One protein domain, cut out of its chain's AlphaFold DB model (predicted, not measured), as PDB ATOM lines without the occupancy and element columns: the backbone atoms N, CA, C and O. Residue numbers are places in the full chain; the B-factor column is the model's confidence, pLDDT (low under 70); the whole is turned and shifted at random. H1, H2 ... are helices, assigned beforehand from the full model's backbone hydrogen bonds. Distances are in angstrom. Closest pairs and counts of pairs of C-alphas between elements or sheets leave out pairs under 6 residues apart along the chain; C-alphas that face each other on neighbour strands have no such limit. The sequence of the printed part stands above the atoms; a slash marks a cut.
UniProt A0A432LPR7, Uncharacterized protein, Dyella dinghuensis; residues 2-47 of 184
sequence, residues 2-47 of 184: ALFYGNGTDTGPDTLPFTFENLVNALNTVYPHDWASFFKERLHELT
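What this domain is: This is residues 2 to 47 of the 184 residues of an uncharacterized protein of Dyella dinghuensis (UniProt A0A432LPR7). A wide, open loop of residues 2 to 19 runs outward, turns at its far end and comes back to H1, a short helix in the middle of the model; beyond H1 a second short helix, H2, leads away from it into a tail. H2 meets H1 with its first residues and slants away, and residues 8 to 13 at one end and 40 to 47 at the other, of which 40 to 43 belong to H2, stick out freely. The printed part has 46 residues with two named helices, H1 then H2, and no named strand; the class is all helix, though under half of the residues, 20 of 46, are in named elements. The whole is loose, with a radius of gyration of the C-alphas of 13.4 A, and flat, spanning 42 by 21 by 12 A.

Where its parts are: The printed part begins at C-alpha 2, at (63.155, 88.141, 101.422), and residues 2 to 19 hold no named element. H1, residues 20 to 30, begins at C-alpha 20, at (55.758, 74.239, 109.051), and is 15.9 A long from first to last C-alpha. H2, residues 35 to 43, is 11.9 A long and ends at C-alpha 43, at (62.005, 64.294, 110.636).

How they stand to each other: H1 and H2 touch, and their closest C-alphas, those of Val 24 and Trp 35, are 5.6 A apart. They run opposite ways at a steep tilt of 54 degrees. In H2 every O i to N i+4 pair is within hydrogen-bond range, and in H1 6 of 7 are.

The domain as a whole: The two C-alphas farthest apart, those of Asp 10 and Thr 47, are 42.5 A apart. The printed part has no cut, and the link from H1 to H2, four residues, is tight. The mean pLDDT of the printed part is 84.2, and residues 2 to 9 are under 70.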
ATOM      1  N   ALA A   2      62.686  89.267 100.616       57.19
ATOM      2  CA  ALA A   2      63.155  88.141 101.422       57.19
ATOM      3  C   ALA A   2      62.009  87.128 101.565       57.19
ATOM      4  O   ALA A   2      60.947  87.474 102.071       57.19
ATOM      5  N   LEU A   3      62.205  85.907 101.060       65.25
ATOM      6  CA  LEU A   3      61.211  84.828 101.151       65.25
ATOM      7  C   LEU A   3      61.184  84.192 102.547       65.25
ATOM      8  O   LEU A   3      60.156  83.677 102.975       65.25
ATOM      9  N   PHE A   4      62.306  84.264 103.265       65.69
ATOM     10  CA  PHE A   4      62.385  83.896 104.671       65.69
ATOM     11  C   PHE A   4      61.974  85.091 105.530       65.69
ATOM     12  O   PHE A   4      62.736  86.046 105.650       65.69
ATOM     13  N   TYR A   5      60.746  85.009 106.048       67.25
ATOM     14  CA  TYR A   5      60.071  85.815 107.076       67.25
ATOM     15  C   TYR A   5      60.898  86.925 107.746       67.25
ATOM     16  O   TYR A   5      61.204  86.858 108.930       67.25
ATOM     17  N   GLY A   6      61.215  87.972 106.984       62.28
ATOM     18  CA  GLY A   6      61.648  89.275 107.484       62.28
ATOM     19  C   GLY A   6      60.541  90.290 107.226       62.28
ATOM     20  O   GLY A   6      59.776  90.130 106.274       62.28
ATOM     21  N   ASN A   7      60.437  91.351 108.030       64.81
ATOM     22  CA  ASN A   7      59.325  92.302 107.895       64.81
ATOM     23  C   ASN A   7      59.398  93.192 106.621       64.81
ATOM     24  O   ASN A   7      58.573  94.082 106.434       64.81
ATOM     25  N   GLY A   8      60.383  92.971 105.743       64.75
ATOM     26  CA  GLY A   8      60.590  93.750 104.518       64.75
ATOM     27  C   GLY A   8      61.277  95.105 104.728       64.75
ATOM     28  O   GLY A   8      61.608  95.758 103.741       64.75
ATOM     29  N   THR A   9      61.540  95.500 105.974       68.88
ATOM     30  CA  THR A   9      62.340  96.667 106.371       68.88
ATOM     31  C   THR A   9      63.484  96.245 107.293       68.88
ATOM     32  O   THR A   9      63.435  95.184 107.913       68.88
ATOM     33  N   ASP A  10      64.546  97.050 107.353       72.75
ATOM     34  CA  ASP A  10      65.629  96.845 108.315       72.75
ATOM     35  C   ASP A  10      65.143  97.264 109.710       72.75
ATOM     36  O   ASP A  10      65.074  98.450 110.034       72.75
ATOM     37  N   THR A  11      64.720  96.283 110.504       71.69
ATOM     38  CA  THR A  11      64.212  96.474 111.871       71.69
ATOM     39  C   THR A  11      65.271  96.289 112.949       71.69
ATOM     40  O   THR A  11      64.944  96.332 114.135       71.69
ATOM     41  N   GLY A  12      66.523  96.016 112.577       76.25
ATOM     42  CA  GLY A  12      67.429  95.301 113.472       76.25
ATOM     43  C   GLY A  12      66.957  93.855 113.731       76.25
ATOM     44  O   GLY A  12      66.033  93.370 113.067       76.25
ATOM     45  N   PRO A  13      67.604  93.124 114.659       78.62
ATOM     46  CA  PRO A  13      67.287  91.724 114.928       78.62
ATOM     47  C   PRO A  13      65.903  91.584 115.576       78.62
ATOM     48  O   PRO A  13      65.714  91.949 116.734       78.62
ATOM     49  N   ASP A  14      64.956  91.014 114.834       75.88
ATOM     50  CA  ASP A  14      63.610  90.674 115.296       75.88
ATOM     51  C   ASP A  14      63.386  89.157 115.167       75.88
ATOM     52  O   ASP A  14      63.848  88.530 114.209       75.88
ATOM     53  N   THR A  15      62.714  88.544 116.145       80.31
ATOM     54  CA  THR A  15      62.440  87.096 116.142       80.31
ATOM     55  C   THR A  15      61.012  86.857 115.683       80.31
ATOM     56  O   THR A  15      60.072  86.905 116.475       80.31
ATOM     57  N   LEU A  16      60.852  86.564 114.396       80.06
ATOM     58  CA  LEU A  16      59.549  86.289 113.803       80.06
ATOM     59  C   LEU A  16      59.270  84.776 113.802       80.06
ATOM     60  O   LEU A  16      60.041  84.016 113.208       80.06
ATOM     61  N   PRO A  17      58.193  84.303 114.459       85.94
ATOM     62  CA  PRO A  17      57.834  82.891 114.424       85.94
ATOM     63  C   PRO A  17      57.299  82.501 113.040       85.94
ATOM     64  O   PRO A  17      56.725  83.318 112.322       85.94
ATOM     65  N   PHE A  18      57.434  81.225 112.687       88.12
ATOM     66  CA  PHE A  18      56.872  80.648 111.466       88.12
ATOM     67  C   PHE A  18      56.335  79.240 111.740       88.12
ATOM     68  O   PHE A  18      56.783  78.556 112.662       88.12
ATOM     69  N   THR A  19      55.368  78.800 110.936       91.50
ATOM     70  CA  THR A  19      54.833  77.429 110.984       91.50
ATOM     71  C   THR A  19      55.529  76.498 109.978       91.50
ATOM     72  O   THR A  19      56.257  76.931 109.086       91.50
ATOM     73  N   PHE A  20      55.287  75.188 110.069       92.81
ATOM     74  CA  PHE A  20      55.758  74.239 109.051       92.81
ATOM     75  C   PHE A  20      55.174  74.541 107.658       92.81
ATOM     76  O   PHE A  20      55.880  74.500 106.655       92.81
ATOM     77  N   GLU A  21      53.893  74.908 107.596       93.12
ATOM     78  CA  GLU A  21      53.205  75.277 106.351       93.12
ATOM     79  C   GLU A  21      53.793  76.548 105.739       93.12
ATOM     80  O   GLU A  21      53.964  76.636 104.526       93.12
ATOM     81  N   ASN A  22      54.151  77.518 106.585       91.19
ATOM     82  CA  ASN A  22      54.893  78.705 106.184       91.19
ATOM     83  C   ASN A  22      56.201  78.312 105.468       91.19
ATOM     84  O   ASN A  22      56.410  78.697 104.317       91.19
ATOM     85  N   LEU A  23      57.022  77.454 106.080       91.38
ATOM     86  CA  LEU A  23      58.263  76.961 105.470       91.38
ATOM     87  C   LEU A  23      58.026  76.244 104.127       91.38
ATOM     88  O   LEU A  23      58.704  76.540 103.143       91.38
ATOM     89  N   VAL A  24      57.053  75.328 104.062       94.44
ATOM     90  CA  VAL A  24      56.712  74.581 102.836       94.44
ATOM     91  C   VAL A  24      56.268  75.516 101.711       94.44
ATOM     92  O   VAL A  24      56.696  75.352 100.565       94.44
ATOM     93  N   ASN A  25      55.432  76.508 102.021       92.25
ATOM     94  CA  ASN A  25      54.960  77.480 101.040       92.25
ATOM     95  C   ASN A  25      56.113  78.340 100.524       92.25
ATOM     96  O   ASN A  25      56.255  78.496  99.313       92.25
ATOM     97  N   ALA A  26      56.969  78.841 101.418       91.88
ATOM     98  CA  ALA A  26      58.135  79.632 101.041       91.88
ATOM     99  C   ALA A  26      59.079  78.845 100.115       91.88
ATOM    100  O   ALA A  26      59.472  79.355  99.067       91.88
ATOM    101  N   LEU A  27      59.388  77.583 100.431       93.75
ATOM    102  CA  LEU A  27      60.252  76.749  99.587       93.75
ATOM    103  C   LEU A  27      59.636  76.454  98.213       93.75
ATOM    104  O   LEU A  27      60.351  76.483  97.214       93.75
ATOM    105  N   ASN A  28      58.316  76.258  98.132       94.56
ATOM    106  CA  ASN A  28      57.620  76.082  96.853       94.56
ATOM    107  C   ASN A  28      57.693  77.316  95.941       94.56
ATOM    108  O   ASN A  28      57.641  77.161  94.722       94.56
ATOM    109  N   THR A  29      57.858  78.526  96.494       93.06
ATOM    110  CA  THR A  29      58.097  79.728  95.670       93.06
ATOM    111  C   THR A  29      59.479  79.741  95.016       93.06
ATOM    112  O   THR A  29      59.655  80.371  93.975       93.06
ATOM    113  N   VAL A  30      60.456  79.047  95.610       92.44
ATOM    114  CA  VAL A  30      61.827  78.940  95.091       92.44
ATOM    115  C   VAL A  30      61.939  77.772  94.119       92.44
ATOM    116  O   VAL A  30      62.485  77.918  93.028       92.44
ATOM    117  N   TYR A  31      61.433  76.606  94.521       93.00
ATOM    118  CA  TYR A  31      61.471  75.381  93.737       93.00
ATOM    119  C   TYR A  31      60.227  74.532  94.039       93.00
ATOM    120  O   TYR A  31      60.093  74.040  95.165       93.00
ATOM    121  N   PRO A  32      59.316  74.351  93.063       96.12
ATOM    122  CA  PRO A  32      58.130  73.518  93.238       96.12
ATOM    123  C   PRO A  32      58.506  72.060  93.527       96.12
ATOM    124  O   PRO A  32      59.099  71.383  92.687       96.12
ATOM    125  N   HIS A  33      58.164  71.574  94.719       95.50
ATOM    126  CA  HIS A  33      58.443  70.210  95.174       95.50
ATOM    127  C   HIS A  33      57.520  69.850  96.347       95.50
ATOM    128  O   HIS A  33      57.062  70.729  97.080       95.50
ATOM    129  N   ASP A  34      57.280  68.557  96.583       96.50
ATOM    130  CA  ASP A  34      56.559  68.099  97.777       96.50
ATOM    131  C   ASP A  34      57.452  68.182  99.031       96.50
ATOM    132  O   ASP A  34      57.912  67.190  99.602       96.50
ATOM    133  N   TRP A  35      57.750  69.414  99.444       96.38
ATOM    134  CA  TRP A  35      58.525  69.716 100.644       96.38
ATOM    135  C   TRP A  35      57.863  69.180 101.915       96.38
ATOM    136  O   TRP A  35      58.563  68.810 102.857       96.38
ATOM    137  N   ALA A  36      56.529  69.105 101.942       96.12
ATOM    138  CA  ALA A  36      55.798  68.605 103.097       96.12
ATOM    139  C   ALA A  36      56.117  67.127 103.356       96.12
ATOM    140  O   ALA A  36      56.512  66.778 104.471       96.12
ATOM    141  N   SER A  37      55.997  66.273 102.336       94.38
ATOM    142  CA  SER A  37      56.336  64.850 102.457       94.38
ATOM    143  C   SER A  37      57.837  64.645 102.670       94.38
ATOM    144  O   SER A  37      58.223  63.883 103.552       94.38
ATOM    145  N   PHE A  38      58.682  65.400 101.957       91.69
ATOM    146  CA  PHE A  38      60.143  65.332 102.098       91.69
ATOM    147  C   PHE A  38      60.624  65.505 103.545       91.69
ATOM    148  O   PHE A  38      61.492  64.752 104.002       91.69
ATOM    149  N   PHE A  39      60.082  66.494 104.267       92.62
ATOM    150  CA  PHE A  39      60.441  66.729 105.665       92.62
ATOM    151  C   PHE A  39      59.774  65.748 106.623       92.62
ATOM    152  O   PHE A  39      60.424  65.337 107.578       92.62
ATOM    153  N   LYS A  40      58.521  65.344 106.382       91.44
ATOM    154  CA  LYS A  40      57.848  64.346 107.231       91.44
ATOM    155  C   LYS A  40      58.616  63.027 107.256       91.44
ATOM    156  O   LYS A  40      58.926  62.541 108.340       91.44
ATOM    157  N   GLU A  41      59.011  62.535 106.086       88.44
ATOM    158  CA  GLU A  41      59.825  61.323 105.936       88.44
ATOM    159  C   GLU A  41      61.150  61.430 106.716       88.44
ATOM    160  O   GLU A  41      61.584  60.491 107.371       88.44
ATOM    161  N   ARG A  42      61.803  62.598 106.694       86.50
ATOM    162  CA  ARG A  42      63.139  62.779 107.297       86.50
ATOM    163  C   ARG A  42      63.133  63.131 108.779       86.50
ATOM    164  O   ARG A  42      64.131  62.886 109.448       86.50
ATOM    165  N   LEU A  43      62.068  63.760 109.271       87.75
ATOM    166  CA  LEU A  43      62.005  64.294 110.636       87.75
ATOM    167  C   LEU A  43      61.096  63.486 111.561       87.75
ATOM    168  O   LEU A  43      61.262  63.563 112.778       87.75
ATOM    169  N   HIS A  44      60.123  62.754 111.019       85.06
ATOM    170  CA  HIS A  44      59.096  62.087 111.822       85.06
ATOM    171  C   HIS A  44      59.046  60.574 111.633       85.06
ATOM    172  O   HIS A  44      58.521  59.884 112.507       85.06
ATOM    173  N   GLU A  45      59.595  60.038 110.544       84.69
ATOM    174  CA  GLU A  45      59.611  58.597 110.308       84.69
ATOM    175  C   GLU A  45      60.906  57.954 110.814       84.69
ATOM    176  O   GLU A  45      62.013  58.457 110.618       84.69
ATOM    177  N   LEU A  46      60.765  56.800 111.467       80.69
ATOM    178  CA  LEU A  46      61.891  55.951 111.841       80.69
ATOM    179  C   LEU A  46      62.183  55.008 110.676       80.69
ATOM    180  O   LEU A  46      61.462  54.032 110.465       80.69
ATOM    181  N   THR A  47      63.243  55.287 109.923       76.69
ATOM    182  CA  THR A  47      63.704  54.385 108.863       76.69
ATOM    183  C   THR A  47      64.885  53.545 109.371       76.69
ATOM    184  O   THR A  47      65.795  54.082 110.003       76.69
TER     185      THR A  47